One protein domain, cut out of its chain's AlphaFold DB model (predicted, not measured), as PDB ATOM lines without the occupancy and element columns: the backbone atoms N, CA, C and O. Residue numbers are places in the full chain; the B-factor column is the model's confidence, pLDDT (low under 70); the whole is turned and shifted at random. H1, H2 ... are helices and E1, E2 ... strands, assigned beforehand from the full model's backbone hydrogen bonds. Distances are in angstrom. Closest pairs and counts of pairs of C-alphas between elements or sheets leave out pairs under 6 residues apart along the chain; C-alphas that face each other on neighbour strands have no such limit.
ATOM      1  N   ARG A   3     300.638 180.132 236.195       92.94
ATOM      2  CA  ARG A   3     300.116 180.948 237.302       92.94
ATOM      3  C   ARG A   3     299.809 180.087 238.524       92.94
ATOM      4  O   ARG A   3     299.276 178.987 238.400       92.94
ATOM      5  N   GLY A   4     300.093 180.630 239.710       93.88
ATOM      6  CA  GLY A   4     299.778 179.983 240.987       93.88
ATOM      7  C   GLY A   4     300.563 178.693 241.233       93.88
ATOM      8  O   GLY A   4     299.978 177.720 241.687       93.88
ATOM      9  N   VAL A   5     301.854 178.673 240.888       94.25
ATOM     10  CA  VAL A   5     302.734 177.508 241.074       94.25
ATOM     11  C   VAL A   5     302.981 177.263 242.569       94.25
ATOM     12  O   VAL A   5     303.511 178.136 243.255       94.25
ATOM     13  N   GLN A   6     302.645 176.072 243.058       93.06
ATOM     14  CA  GLN A   6     302.817 175.612 244.437       93.06
ATOM     15  C   GLN A   6     303.524 174.256 244.464       93.06
ATOM     16  O   GLN A   6     302.904 173.208 244.600       93.06
ATOM     17  N   ILE A   7     304.846 174.264 244.328       89.62
ATOM     18  CA  ILE A   7     305.633 173.028 244.358       89.62
ATOM     19  C   ILE A   7     306.164 172.817 245.782       89.62
ATOM     20  O   ILE A   7     306.741 173.754 246.340       89.62
ATOM     21  N   PRO A   8     306.048 171.608 246.365       87.19
ATOM     22  CA  PRO A   8     306.503 171.308 247.726       87.19
ATOM     23  C   PRO A   8     308.030 171.120 247.809       87.19
ATOM     24  O   PRO A   8     308.527 170.185 248.429       87.19
ATOM     25  N   ARG A   9     308.799 171.988 247.143       88.75
ATOM     26  CA  ARG A   9     310.263 172.042 247.229       88.75
ATOM     27  C   ARG A   9     310.753 173.464 246.983       88.75
ATOM     28  O   ARG A   9     310.159 174.208 246.201       88.75
ATOM     29  N   VAL A  10     311.880 173.808 247.592       89.56
ATOM     30  CA  VAL A  10     312.563 175.073 247.314       89.56
ATOM     31  C   VAL A  10     313.320 174.937 245.995       89.56
ATOM     32  O   VAL A  10     314.127 174.029 245.832       89.56
ATOM     33  N   LEU A  11     313.025 175.825 245.046       94.06
ATOM     34  CA  LEU A  11     313.726 175.923 243.767       94.06
ATOM     35  C   LEU A  11     314.592 177.176 243.762       94.06
ATOM     36  O   LEU A  11     314.113 178.255 244.123       94.06
ATOM     37  N   GLU A  12     315.838 177.036 243.321       96.31
ATOM     38  CA  GLU A  12     316.746 178.169 243.175       96.31
ATOM     39  C   GLU A  12     316.298 179.080 242.024       96.31
ATOM     40  O   GLU A  12     315.735 178.630 241.024       96.31
ATOM     41  N   GLY A  13     316.583 180.377 242.148       95.19
ATOM     42  CA  GLY A  13     316.297 181.372 241.116       95.19
ATOM     43  C   GLY A  13     315.229 182.391 241.506       95.19
ATOM     44  O   GLY A  13     314.360 182.155 242.345       95.19
ATOM     45  N   GLN A  14     315.300 183.552 240.859       95.00
ATOM     46  CA  GLN A  14     314.427 184.701 241.106       95.00
ATOM     47  C   GLN A  14     313.233 184.736 240.146       95.00
ATOM     48  O   GLN A  14     312.152 185.193 240.509       95.00
ATOM     49  N   ILE A  15     313.403 184.197 238.933       94.25
ATOM     50  CA  ILE A  15     312.363 184.147 237.895       94.25
ATOM     51  C   ILE A  15     311.946 182.709 237.568       94.25
ATOM     52  O   ILE A  15     312.686 181.757 237.820       94.25
ATOM     53  N   GLY A  16     310.772 182.545 236.949       92.94
ATOM     54  CA  GLY A  16     310.204 181.228 236.626       92.94
ATOM     55  C   GLY A  16     311.132 180.337 235.794       92.94
ATOM     56  O   GLY A  16     311.315 179.173 236.133       92.94
ATOM     57  N   ALA A  17     311.790 180.891 234.769       95.12
ATOM     58  CA  ALA A  17     312.727 180.137 233.932       95.12
ATOM     59  C   ALA A  17     313.938 179.599 234.721       95.12
ATOM     60  O   ALA A  17     314.344 178.460 234.514       95.12
ATOM     61  N   GLN A  18     314.475 180.373 235.674       96.69
ATOM     62  CA  GLN A  18     315.576 179.922 236.537       96.69
ATOM     63  C   GLN A  18     315.128 178.795 237.471       96.69
ATOM     64  O   GLN A  18     315.850 177.817 237.627       96.69
ATOM     65  N   LYS A  19     313.913 178.889 238.025       96.25
ATOM     66  CA  LYS A  19     313.332 177.831 238.866       96.25
ATOM     67  C   LYS A  19     313.066 176.548 238.079       96.25
ATOM     68  O   LYS A  19     313.347 175.463 238.581       96.25
ATOM     69  N   ILE A  20     312.578 176.660 236.842       96.31
ATOM     70  CA  ILE A  20     312.433 175.524 235.915       96.31
ATOM     71  C   ILE A  20     313.798 174.890 235.627       96.31
ATOM     72  O   ILE A  20     313.929 173.671 235.677       96.31
ATOM     73  N   PHE A  21     314.823 175.701 235.371       97.06
ATOM     74  CA  PHE A  21     316.170 175.195 235.122       97.06
ATOM     75  C   PHE A  21     316.775 174.508 236.357       97.06
ATOM     76  O   PHE A  21     317.277 173.394 236.245       97.06
ATOM     77  N   SER A  22     316.671 175.126 237.540       97.12
ATOM     78  CA  SER A  22     317.069 174.528 238.823       97.12
ATOM     79  C   SER A  22     316.378 173.184 239.036       97.12
ATOM     80  O   SER A  22     317.026 172.204 239.392       97.12
ATOM     81  N   PHE A  23     315.084 173.107 238.717       96.81
ATOM     82  CA  PHE A  23     314.361 171.855 238.795       96.81
ATOM     83  C   PHE A  23     314.920 170.773 237.863       96.81
ATOM     84  O   PHE A  23     315.221 169.669 238.310       96.81
ATOM     85  N   LEU A  24     315.071 171.090 236.576       97.25
ATOM     86  CA  LEU A  24     315.560 170.134 235.583       97.25
ATOM     87  C   LEU A  24     316.967 169.632 235.916       97.25
ATOM     88  O   LEU A  24     317.244 168.451 235.727       97.25
ATOM     89  N   ARG A  25     317.838 170.489 236.464       96.12
ATOM     90  CA  ARG A  25     319.177 170.085 236.916       96.12
ATOM     91  C   ARG A  25     319.138 168.982 237.968       96.12
ATOM     92  O   ARG A  25     319.981 168.093 237.918       96.12
ATOM     93  N   GLU A  26     318.199 169.034 238.907       95.69
ATOM     94  CA  GLU A  26     318.050 167.985 239.920       95.69
ATOM     95  C   GLU A  26     317.429 166.715 239.331       95.69
ATOM     96  O   GLU A  26     317.899 165.613 239.611       95.69
ATOM     97  N   GLU A  27     316.432 166.852 238.455       96.81
ATOM     98  CA  GLU A  27     315.788 165.696 237.824       96.81
ATOM     99  C   GLU A  27     316.741 164.886 236.945       96.81
ATOM    100  O   GLU A  27     316.677 163.658 236.958       96.81
ATOM    101  N   ILE A  28     317.626 165.544 236.191       96.94
ATOM    102  CA  ILE A  28     318.547 164.878 235.252       96.94
ATOM    103  C   ILE A  28     319.618 164.054 235.982       96.94
ATOM    104  O   ILE A  28     320.157 163.107 235.418       96.94
ATOM    105  N   LYS A  29     319.901 164.335 237.262       96.06
ATOM    106  CA  LYS A  29     320.822 163.497 238.055       96.06
ATOM    107  C   LYS A  29     320.305 162.068 238.233       96.06
ATOM    108  O   LYS A  29     321.104 161.152 238.383       96.06
ATOM    109  N   ASN A  30     318.982 161.892 238.232       96.69
ATOM    110  CA  ASN A  30     318.322 160.619 238.529       96.69
ATOM    111  C   ASN A  30     317.513 160.067 237.343       96.69
ATOM    112  O   ASN A  30     317.007 158.950 237.411       96.69
ATOM    113  N   ASN A  31     317.370 160.839 236.264       97.19
ATOM    114  CA  ASN A  31     316.528 160.517 235.117       97.19
ATOM    115  C   ASN A  31     317.209 160.920 233.806       97.19
ATOM    116  O   ASN A  31     318.005 161.850 233.763       97.19
ATOM    117  N   ASN A  32     316.827 160.283 232.695       96.88
ATOM    118  CA  ASN A  32     317.192 160.814 231.380       96.88
ATOM    119  C   ASN A  32     316.429 162.118 231.078       96.88
ATOM    120  O   ASN A  32     315.320 162.329 231.571       96.88
ATOM    121  N   VAL A  33     316.989 162.948 230.196       97.50
ATOM    122  CA  VAL A  33     316.477 164.293 229.878       97.50
ATOM    123  C   VAL A  33     315.010 164.298 229.446       97.50
ATOM    124  O   VAL A  33     314.228 165.137 229.895       97.50
ATOM    125  N   LYS A  34     314.606 163.341 228.602       97.81
ATOM    126  CA  LYS A  34     313.218 163.234 228.134       97.81
ATOM    127  C   LYS A  34     312.264 162.962 229.299       97.81
ATOM    128  O   LYS A  34     311.191 163.558 229.359       97.81
ATOM    129  N   ASN A  35     312.657 162.093 230.229       98.25
ATOM    130  CA  ASN A  35     311.874 161.809 231.424       98.25
ATOM    131  C   ASN A  35     311.846 163.004 232.388       98.25
ATOM    132  O   ASN A  35     310.787 163.324 232.911       98.25
ATOM    133  N   SER A  36     312.958 163.726 232.556       98.31
ATOM    134  CA  SER A  36     313.010 164.952 233.365       98.31
ATOM    135  C   SER A  36     312.073 166.046 232.838       98.31
ATOM    136  O   SER A  36     311.373 166.685 233.621       98.31
ATOM    137  N   LEU A  37     312.003 166.238 231.514       98.38
ATOM    138  CA  LEU A  37     311.054 167.165 230.886       98.38
ATOM    139  C   LEU A  37     309.601 166.729 231.095       98.38
ATOM    140  O   LEU A  37     308.750 167.565 231.389       98.38
ATOM    141  N   LYS A  38     309.320 165.425 231.001       98.31
ATOM    142  CA  LYS A  38     307.989 164.880 231.289       98.31
ATOM    143  C   LYS A  38     307.595 165.097 232.752       98.31
ATOM    144  O   LYS A  38     306.486 165.539 233.033       98.31
ATOM    145  N   ILE A  39     308.510 164.837 233.683       98.12
ATOM    146  CA  ILE A  39     308.288 165.064 235.115       98.12
ATOM    147  C   ILE A  39     308.050 166.554 235.390       98.12
ATOM    148  O   ILE A  39     307.164 166.889 236.178       98.12
ATOM    149  N   LEU A  40     308.802 167.455 234.746       97.50
ATOM    150  CA  LEU A  40     308.560 168.899 234.815       97.50
ATOM    151  C   LEU A  40     307.143 169.240 234.365       97.50
ATOM    152  O   LEU A  40     306.442 169.928 235.106       97.50
ATOM    153  N   ASP A  41     306.732 168.749 233.200       97.75
ATOM    154  CA  ASP A  41     305.409 169.000 232.637       97.75
ATOM    155  C   ASP A  41     304.291 168.573 233.593       97.75
ATOM    156  O   ASP A  41     303.504 169.390 234.073       97.75
ATOM    157  N   GLU A  42     304.316 167.310 234.013       97.38
ATOM    158  CA  GLU A  42     303.336 166.765 234.951       97.38
ATOM    159  C   GLU A  42     303.372 167.457 236.319       97.38
ATOM    160  O   GLU A  42     302.346 167.563 236.996       97.38
ATOM    161  N   THR A  43     304.546 167.900 236.777       96.88
ATOM    162  CA  THR A  43     304.671 168.641 238.037       96.88
ATOM    163  C   THR A  43     304.010 170.004 237.910       96.88
ATOM    164  O   THR A  43     303.228 170.370 238.785       96.88
ATOM    165  N   MET A  44     304.276 170.743 236.833       96.19
ATOM    166  CA  MET A  44     303.703 172.072 236.625       96.19
ATOM    167  C   MET A  44     302.192 172.000 236.424       96.19
ATOM    168  O   MET A  44     301.476 172.796 237.029       96.19
ATOM    169  N   LEU A  45     301.696 171.017 235.670       95.81
ATOM    170  CA  LEU A  45     300.262 170.803 235.467       95.81
ATOM    171  C   LEU A  45     299.526 170.463 236.771       95.81
ATOM    172  O   LEU A  45     298.429 170.964 236.996       95.81
ATOM    173  N   ARG A  46     300.121 169.642 237.646       96.75
ATOM    174  CA  ARG A  46     299.496 169.245 238.924       96.75
ATOM    175  C   ARG A  46     299.575 170.310 240.011       96.75
ATOM    176  O   ARG A  46     298.717 170.346 240.882       96.75
ATOM    177  N   ASN A  47     300.619 171.131 239.986       96.62
ATOM    178  CA  ASN A  47     300.958 172.043 241.078       96.62
ATOM    179  C   ASN A  47     300.801 173.513 240.678       96.62
ATOM    180  O   ASN A  47     301.470 174.372 241.245       96.62
ATOM    181  N   SER A  48     299.967 173.823 239.688       95.75
ATOM    182  CA  SER A  48     299.678 175.201 239.288       95.75
ATOM    183  C   SER A  48     298.180 175.403 239.147       95.75
ATOM    184  O   SER A  48     297.481 174.528 238.644       95.75
ATOM    185  N   ASN A  49     297.693 176.587 239.507       95.19
ATOM    186  CA  ASN A  49     296.292 176.950 239.279       95.19
ATOM    187  C   ASN A  49     295.948 177.003 237.782       95.19
ATOM    188  O   ASN A  49     294.828 176.686 237.393       95.19
ATOM    189  N   LEU A  50     296.894 177.447 236.944       93.94
ATOM    190  CA  LEU A  50     296.719 177.513 235.495       93.94
ATOM    191  C   LEU A  50     298.059 177.394 234.765       93.94
ATOM    192  O   LEU A  50     299.004 178.129 235.058       93.94
ATOM    193  N   VAL A  51     298.098 176.540 233.743       93.50
ATOM    194  CA  VAL A  51     299.181 176.468 232.756       93.50
ATOM    195  C   VAL A  51     298.610 176.894 231.405       93.50
ATOM    196  O   VAL A  51     298.034 176.085 230.694       93.50
ATOM    197  N   GLU A  52     298.725 178.172 231.032       93.50
ATOM    198  CA  GLU A  52     298.301 178.613 229.688       93.50
ATOM    199  C   GLU A  52     299.240 178.048 228.617       93.50
ATOM    200  O   GLU A  52     298.796 177.636 227.549       93.50
ATOM    201  N   GLY A  53     300.535 178.014 228.943       93.38
ATOM    202  CA  GLY A  53     301.583 177.435 228.116       93.38
ATOM    203  C   GLY A  53     302.956 177.525 228.764       93.38
ATOM    204  O   GLY A  53     303.244 178.482 229.502       93.38
ATOM    205  N   MET A  54     303.765 176.508 228.485       95.19
ATOM    206  CA  MET A  54     305.115 176.281 228.974       95.19
ATOM    207  C   MET A  54     305.930 175.590 227.875       95.19
ATOM    208  O   MET A  54     305.843 174.385 227.667       95.19
ATOM    209  N   ASN A  55     306.767 176.370 227.203       96.06
ATOM    210  CA  ASN A  55     307.721 175.856 226.233       96.06
ATOM    211  C   ASN A  55     309.113 175.858 226.856       96.06
ATOM    212  O   ASN A  55     309.524 176.862 227.442       96.06
ATOM    213  N   VAL A  56     309.838 174.749 226.726       97.31
ATOM    214  CA  VAL A  56     311.202 174.619 227.249       97.31
ATOM    215  C   VAL A  56     312.092 174.049 226.160       97.31
ATOM    216  O   VAL A  56     311.796 172.987 225.625       97.31
ATOM    217  N   GLY A  57     313.179 174.753 225.851       96.75
ATOM    218  CA  GLY A  57     314.262 174.252 225.011       96.75
ATOM    219  C   GLY A  57     315.526 174.077 225.841       96.75
ATOM    220  O   GLY A  57     315.869 174.955 226.632       96.75
ATOM    221  N   MET A  58     316.210 172.948 225.678       95.56
ATOM    222  CA  MET A  58     317.436 172.638 226.408       95.56
ATOM    223  C   MET A  58     318.375 171.803 225.543       95.56
ATOM    224  O   MET A  58     317.930 170.920 224.817       95.56
ATOM    225  N   VAL A  59     319.675 172.066 225.648       96.06
ATOM    226  CA  VAL A  59     320.715 171.259 225.006       96.06
ATOM    227  C   VAL A  59     321.464 170.486 226.082       96.06
ATOM    228  O   VAL A  59     321.902 171.079 227.068       96.06
ATOM    229  N   VAL A  60     321.587 169.175 225.899       95.81
ATOM    230  CA  VAL A  60     322.362 168.276 226.767       95.81
ATOM    231  C   VAL A  60     323.103 167.302 225.865       95.81
ATOM    232  O   VAL A  60     322.470 166.711 224.995       95.81
ATOM    233  N   ASP A  61     324.418 167.169 226.052       93.25
ATOM    234  CA  ASP A  61     325.284 166.259 225.288       93.25
ATOM    235  C   ASP A  61     325.000 166.299 223.774       93.25
ATOM    236  O   ASP A  61     324.662 165.298 223.150       93.25
ATOM    237  N   GLU A  62     325.053 167.509 223.203       93.50
ATOM    238  CA  GLU A  62     324.804 167.809 221.778       93.50
ATOM    239  C   GLU A  62     323.373 167.555 221.271       93.50
ATOM    240  O   GLU A  62     323.053 167.906 220.137       93.50
ATOM    241  N   THR A  63     322.475 167.036 222.108       95.81
ATOM    242  CA  THR A  63     321.078 166.787 221.738       95.81
ATOM    243  C   THR A  63     320.197 167.974 222.116       95.81
ATOM    244  O   THR A  63     320.222 168.448 223.258       95.81
ATOM    245  N   PHE A  64     319.377 168.448 221.173       96.69
ATOM    246  CA  PHE A  64     318.436 169.546 221.409       96.69
ATOM    247  C   PHE A  64     317.049 169.009 221.771       96.69
ATOM    248  O   PHE A  64     316.340 168.453 220.932       96.69
ATOM    249  N   TYR A  65     316.650 169.195 223.028       97.94
ATOM    250  CA  TYR A  65     315.362 168.764 223.559       97.94
ATOM    251  C   TYR A  65     314.377 169.921 223.656       97.94
ATOM    252  O   TYR A  65     314.713 170.999 224.149       97.94
ATOM    253  N   ILE A  66     313.135 169.665 223.256       98.19
ATOM    254  CA  ILE A  66     312.029 170.617 223.334       98.19
ATOM    255  C   ILE A  66     310.839 169.977 224.032       98.19
ATOM    256  O   ILE A  66     310.433 168.886 223.644       98.19
ATOM    257  N   LEU A  67     310.247 170.689 224.988       98.25
ATOM    258  CA  LEU A  67     308.900 170.465 225.513       98.25
ATOM    259  C   LEU A  67     307.973 171.567 224.982       98.25
ATOM    260  O   LEU A  67     308.295 172.750 225.118       98.25
ATOM    261  N   CYS A  68     306.831 171.177 224.411       97.81
ATOM    262  CA  CYS A  68     305.775 172.086 223.976       97.81
ATOM    263  C   CYS A  68     304.480 171.827 224.753       97.81
ATOM    264  O   CYS A  68     303.700 170.958 224.371       97.81
ATOM    265  N   GLU A  69     304.233 172.578 225.826       96.75
ATOM    266  CA  GLU A  69     302.988 172.486 226.596       96.75
ATOM    267  C   GLU A  69     302.138 173.746 226.423       96.75
ATOM    268  O   GLU A  69     302.627 174.876 226.521       96.75
ATOM    269  N   TYR A  70     300.841 173.554 226.190       94.19
ATOM    270  CA  TYR A  70     299.868 174.633 226.095       94.19
ATOM    271  C   TYR A  70     298.444 174.148 226.356       94.19
ATOM    272  O   TYR A  70     298.031 173.073 225.928       94.19
ATOM    273  N   PHE A  71     297.647 174.996 227.000       87.62
ATOM    274  CA  PHE A  71     296.224 174.744 227.227       87.62
ATOM    275  C   PHE A  71     295.336 175.741 226.481       87.62
ATOM    276  O   PHE A  71     294.367 175.341 225.840       87.62
ATOM    277  N   LEU A  72     295.681 177.030 226.531       79.12
ATOM    278  CA  LEU A  72     294.942 178.109 225.870       79.12
ATOM    279  C   LEU A  72     295.727 178.626 224.667       79.12
ATOM    280  O   LEU A  72     296.942 178.486 224.623       79.12
ATOM    281  N   ASN A  73     295.035 179.255 223.716       82.44
ATOM    282  CA  ASN A  73     295.630 179.926 222.554       82.44
ATOM    283  C   ASN A  73     296.714 179.093 221.836       82.44
ATOM    284  O   ASN A  73     297.879 179.500 221.822       82.44
ATOM    285  N   PRO A  74     296.359 177.952 221.208       82.94
ATOM    286  CA  PRO A  74     297.320 177.133 220.466       82.94
ATOM    287  C   PRO A  74     298.126 177.946 219.446       82.94
ATOM    288  O   PRO A  74     299.327 177.761 219.317       82.94
ATOM    289  N   SER A  75     297.504 178.929 218.791       82.06
ATOM    290  CA  SER A  75     298.188 179.823 217.847       82.06
ATOM    291  C   SER A  75     299.345 180.626 218.453       82.06
ATOM    292  O   SER A  75     300.232 181.022 217.711       82.06
ATOM    293  N   TYR A  76     299.337 180.875 219.766       84.94
ATOM    294  CA  TYR A  76     300.370 181.644 220.460       84.94
ATOM    295  C   TYR A  76     301.440 180.754 221.107       84.94
ATOM    296  O   TYR A  76     302.612 181.120 221.140       84.94
ATOM    297  N   PHE A  77     301.051 179.599 221.660       89.00
ATOM    298  CA  PHE A  77     301.971 178.749 222.427       89.00
ATOM    299  C   PHE A  77     302.475 177.513 221.679       89.00
ATOM    300  O   PHE A  77     303.459 176.919 222.122       89.00
ATOM    301  N   SER A  78     301.853 177.107 220.571       93.88
ATOM    302  CA  SER A  78     302.377 176.002 219.772       93.88
ATOM    303  C   SER A  78     303.755 176.350 219.210       93.88
ATOM    304  O   SER A  78     303.985 177.444 218.707       93.88
ATOM    305  N   LEU A  79     304.674 175.389 219.276       96.75
ATOM    306  CA  LEU A  79     305.973 175.501 218.627       96.75
ATOM    307  C   LEU A  79     305.922 174.932 217.211       96.75
ATOM    308  O   LEU A  79     305.185 173.991 216.900       96.75
ATOM    309  N   HIS A  80     306.766 175.489 216.357       96.75
ATOM    310  CA  HIS A  80     306.986 175.053 214.991       96.75
ATOM    311  C   HIS A  80     308.439 174.658 214.820       96.75
ATOM    312  O   HIS A  80     309.322 175.292 215.390       96.75
ATOM    313  N   TYR A  81     308.702 173.631 214.022       97.38
ATOM    314  CA  TYR A  81     310.063 173.187 213.779       97.38
ATOM    315  C   TYR A  81     310.307 172.798 212.326       97.38
ATOM    316  O   TYR A  81     309.397 172.376 211.607       97.38
ATOM    317  N   ILE A  82     311.566 172.904 211.919       96.44
ATOM    318  CA  ILE A  82     312.107 172.248 210.731       96.44
ATOM    319  C   ILE A  82     313.333 171.438 211.126       96.44
ATOM    320  O   ILE A  82     314.055 171.809 212.047       96.44
ATOM    321  N   GLN A  83     313.563 170.337 210.418       94.44
ATOM    322  CA  GLN A  83     314.750 169.510 210.586       94.44
ATOM    323  C   GLN A  83     315.190 169.017 209.212       94.44
ATOM    324  O   GLN A  83     314.478 168.247 208.565       94.44
ATOM    325  N   ASN A  84     316.365 169.475 208.789       91.19
ATOM    326  CA  ASN A  84     317.033 169.084 207.551       91.19
ATOM    327  C   ASN A  84     318.426 168.513 207.888       91.19
ATOM    328  O   ASN A  84     318.848 168.566 209.040       91.19
ATOM    329  N   LYS A  85     319.175 168.010 206.891       85.31
ATOM    330  CA  LYS A  85     320.447 167.265 207.071       85.31
ATOM    331  C   LYS A  85     321.549 167.935 207.919       85.31
ATOM    332  O   LYS A  85     322.508 167.257 208.258       85.31
ATOM    333  N   GLY A  86     321.445 169.219 208.253       88.25
ATOM    334  CA  GLY A  86     322.409 169.896 209.130       88.25
ATOM    335  C   GLY A  86     321.850 171.111 209.862       88.25
ATOM    336  O   GLY A  86     322.619 171.937 210.335       88.25
ATOM    337  N   LEU A  87     320.524 171.267 209.906       92.00
ATOM    338  CA  LEU A  87     319.897 172.404 210.571       92.00
ATOM    339  C   LEU A  87     318.559 171.989 211.165       92.00
ATOM    340  O   LEU A  87     317.669 171.521 210.446       92.00
ATOM    341  N   THR A  88     318.423 172.244 212.459       95.25
ATOM    342  CA  THR A  88     317.159 172.187 213.183       95.25
ATOM    343  C   THR A  88     316.816 173.595 213.641       95.25
ATOM    344  O   THR A  88     317.635 174.248 214.285       95.25
ATOM    345  N   LEU A  89     315.608 174.063 213.327       95.81
ATOM    346  CA  LEU A  89     315.060 175.304 213.881       95.81
ATOM    347  C   LEU A  89     313.785 174.980 214.640       95.81
ATOM    348  O   LEU A  89     312.980 174.180 214.164       95.81
ATOM    349  N   VAL A  90     313.589 175.633 215.782       96.88
ATOM    350  CA  VAL A  90     312.361 175.563 216.578       96.88
ATOM    351  C   VAL A  90     311.968 176.986 216.951       96.88
ATOM    352  O   VAL A  90     312.781 177.729 217.497       96.88
ATOM    353  N   CYS A  91     310.745 177.391 216.622       95.19
ATOM    354  CA  CYS A  91     310.280 178.769 216.752       95.19
ATOM    355  C   CYS A  91     308.824 178.820 217.222       95.19
ATOM    356  O   CYS A  91     308.027 177.946 216.885       95.19
ATOM    357  N   SER A  92     308.473 179.864 217.973       92.50
ATOM    358  CA  SER A  92     307.080 180.175 218.327       92.50
ATOM    359  C   SER A  92     306.294 180.746 217.148       92.50
ATOM    360  O   SER A  92     305.087 180.574 217.073       92.50
ATOM    361  N   GLU A  93     306.976 181.399 216.207       93.25
ATOM    362  CA  GLU A  93     306.368 181.965 215.007       93.25
ATOM    363  C   GLU A  93     307.051 181.413 213.760       93.25
ATOM    364  O   GLU A  93     308.272 181.243 213.707       93.25
ATOM    365  N   LYS A  94     306.245 181.125 212.736       93.56
ATOM    366  CA  LYS A  94     306.762 180.739 211.424       93.56
ATOM    367  C   LYS A  94     307.268 181.985 210.721       93.56
ATOM    368  O   LYS A  94     306.538 182.963 210.591       93.56
ATOM    369  N   PHE A  95     308.481 181.913 210.202       92.44
ATOM    370  CA  PHE A  95     309.036 182.944 209.337       92.44
ATOM    371  C   PHE A  95     309.540 182.318 208.041       92.44
ATOM    372  O   PHE A  95     309.892 181.134 208.008       92.44
ATOM    373  N   SER A  96     309.596 183.128 206.980       93.75
ATOM    374  CA  SER A  96     309.965 182.678 205.634       93.75
ATOM    375  C   SER A  96     309.108 181.494 205.143       93.75
ATOM    376  O   SER A  96     308.132 181.083 205.772       93.75
ATOM    377  N   ASN A  97     309.471 180.931 203.995       91.44
ATOM    378  CA  ASN A  97     308.720 179.870 203.320       91.44
ATOM    379  C   ASN A  97     309.293 178.471 203.600       91.44
ATOM    380  O   ASN A  97     309.319 177.617 202.716       91.44
ATOM    381  N   TYR A  98     309.783 178.222 204.818       93.50
ATOM    382  CA  TYR A  98     310.228 176.880 205.196       93.50
ATOM    383  C   TYR A  98     309.042 175.921 205.381       93.50
ATOM    384  O   TYR A  98     307.939 176.325 205.752       93.50
ATOM    385  N   SER A  99     309.287 174.622 205.194       93.56
ATOM    386  CA  SER A  99     308.302 173.552 205.415       93.56
ATOM    387  C   SER A  99     308.106 173.245 206.907       93.56
ATOM    388  O   SER A  99     308.442 172.160 207.384       93.56
ATOM    389  N   TRP A 100     307.594 174.225 207.652       95.88
ATOM    390  CA  TRP A 100     307.364 174.145 209.093       95.88
ATOM    391  C   TRP A 100     306.406 173.012 209.472       95.88
ATOM    392  O   TRP A 100     305.279 172.937 208.978       95.88
ATOM    393  N   LYS A 101     306.821 172.183 210.430       95.94
ATOM    394  CA  LYS A 101     305.969 171.211 211.125       95.94
ATOM    395  C   LYS A 101     305.517 171.798 212.458       95.94
ATOM    396  O   LYS A 101     306.270 172.527 213.095       95.94
ATOM    397  N   ASN A 102     304.301 171.488 212.889       95.25
ATOM    398  CA  ASN A 102     303.807 171.906 214.202       95.25
ATOM    399  C   ASN A 102     304.175 170.853 215.252       95.25
ATOM    400  O   ASN A 102     304.175 169.657 214.952       95.25
ATOM    401  N   MET A 103     304.472 171.300 216.467       96.88
ATOM    402  CA  MET A 103     304.500 170.436 217.639       96.88
ATOM    403  C   MET A 103     303.103 170.317 218.245       96.88
ATOM    404  O   MET A 103     302.298 171.248 218.165       96.88
ATOM    405  N   SER A 104     302.827 169.162 218.839       95.50
ATOM    406  CA  SER A 104     301.578 168.905 219.559       95.50
ATOM    407  C   SER A 104     301.690 169.318 221.027       95.50
ATOM    408  O   SER A 104     302.785 169.395 221.580       95.50
ATOM    409  N   LYS A 105     300.544 169.533 221.679       95.62
ATOM    410  CA  LYS A 105     300.468 169.731 223.132       95.62
ATOM    411  C   LYS A 105     301.137 168.575 223.890       95.62
ATOM    412  O   LYS A 105     300.886 167.412 223.571       95.62
ATOM    413  N   GLY A 106     301.933 168.911 224.902       96.38
ATOM    414  CA  GLY A 106     302.682 167.982 225.748       96.38
ATOM    415  C   GLY A 106     303.792 167.243 225.000       96.38
ATOM    416  O   GLY A 106     304.374 166.290 225.521       96.38
ATOM    417  N   GLU A 107     304.076 167.613 223.746       97.69
ATOM    418  CA  GLU A 107     305.052 166.893 222.943       97.69
ATOM    419  C   GLU A 107     306.467 167.193 223.435       97.69
ATOM    420  O   GLU A 107     306.867 168.352 223.569       97.69
ATOM    421  N   ILE A 108     307.245 166.123 223.629       98.38
ATOM    422  CA  ILE A 108     308.683 166.203 223.864       98.38
ATOM    423  C   ILE A 108     309.421 165.650 222.648       98.38
ATOM    424  O   ILE A 108     309.308 164.458 222.336       98.38
ATOM    425  N   LYS A 109     310.211 166.503 221.997       97.62
ATOM    426  CA  LYS A 109     311.090 166.133 220.882       97.62
ATOM    427  C   LYS A 109     312.558 166.217 221.279       97.62
ATOM    428  O   LYS A 109     312.936 167.038 222.105       97.62
ATOM    429  N   ALA A 110     313.355 165.352 220.665       96.75
ATOM    430  CA  ALA A 110     314.809 165.391 220.672       96.75
ATOM    431  C   ALA A 110     315.258 165.395 219.207       96.75
ATOM    432  O   ALA A 110     314.694 164.634 218.410       96.75
ATOM    433  N   PHE A 111     316.193 166.271 218.865       94.06
ATOM    434  CA  PHE A 111     316.709 166.452 217.510       94.06
ATOM    435  C   PHE A 111     318.172 166.066 217.409       94.06
ATOM    436  O   PHE A 111     318.895 166.310 218.402       94.06
TER     437      PHE A 111
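This is residues 3 to 111 of the 111 residues of an uncharacterized protein of Candidatus Gottesmanbacteria bacterium RBG_16_37_8 (UniProt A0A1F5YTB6). Look for a three-strand sheet, E3 E4 E7, as the middle layer: H2 packs over one face with H1 crossing it, and on the other face, more loosely, stands the hairpin E5 E6. A small pair, E1 and E2, sits by the last residues of H2, and the long stretch 92 to 106 runs past the hairpin and back to E7. The printed part has 109 residues with three named helices and seven named strands, in the order E1 H1 H2 E2 E3 E4 H3 E5 E6 E7; each of the three sheets is antiparallel, and the class is mixed, helices and strands. It is compact, with a radius of gyration of the C-alphas of 14.5 A, and spans 45 by 33 by 22 A.

Find C-alpha 3 at (300.116, 180.948, 237.302), where E1, residues 3 to 5, begins. H1, residues 16 to 28, is 18.4 A long, and H2, residues 33 to 46, 19.9 A. E2 is residues 48 to 51. From C-alpha 53 at (301.583, 177.435, 228.116), E3 runs 22.7 A to residue 60, and E4, residues 63 to 70, runs 23.0 A. H3 is residues 74 to 77; E5, residues 80 to 84, and E6, residues 87 to 91, follow. E7, residues 107 to 110, ends at C-alpha 110, (314.809, 165.391, 220.672).

Start at the hairpin E3 and E4, where N 56 and O 67 are 3.0 A apart. E7 is antiparallel to E4, with N 66 and O 109 at 2.9 A. H2 is on this sheet, two layers, a helix on one face of a sheet, at a height over the sheet of 9.8 A; the closest C-alphas of H2 and E4 are Leu 37 and Leu 67, 6.7 A. With residues 36 to 40 alone H2 touches H1, opposite ways at a steep tilt of 51 degrees, closest at the C-alphas of Glu 27 and Ser 36, 5.3 A. H1 and H3 only graze the sheet, with residues 17 to 28 and 74 to 77. E2 runs on into E3 at 79 degrees; in its pair with E1, N 3 and O 50 are 2.8 A apart. In the hairpin E5 and E6, N 82 and O 89 are 2.9 A apart; E4 and E6 are only just apart, closest 8.4 A. In H1 and H2 every O i to N i+4 pair is within hydrogen-bond range; H3 is too short for such a pair.

The C-alphas farthest apart, of Pro 8 and Asn 97, are 45.3 A from each other. The printed part has no cut. The link E6 to E7, 15 residues, is long; in it residues 101 to 102 pair antiparallel with residues 80 to 81 of E5. Mean pLDDT of the printed part is 94.6, and no printed residue is under 70.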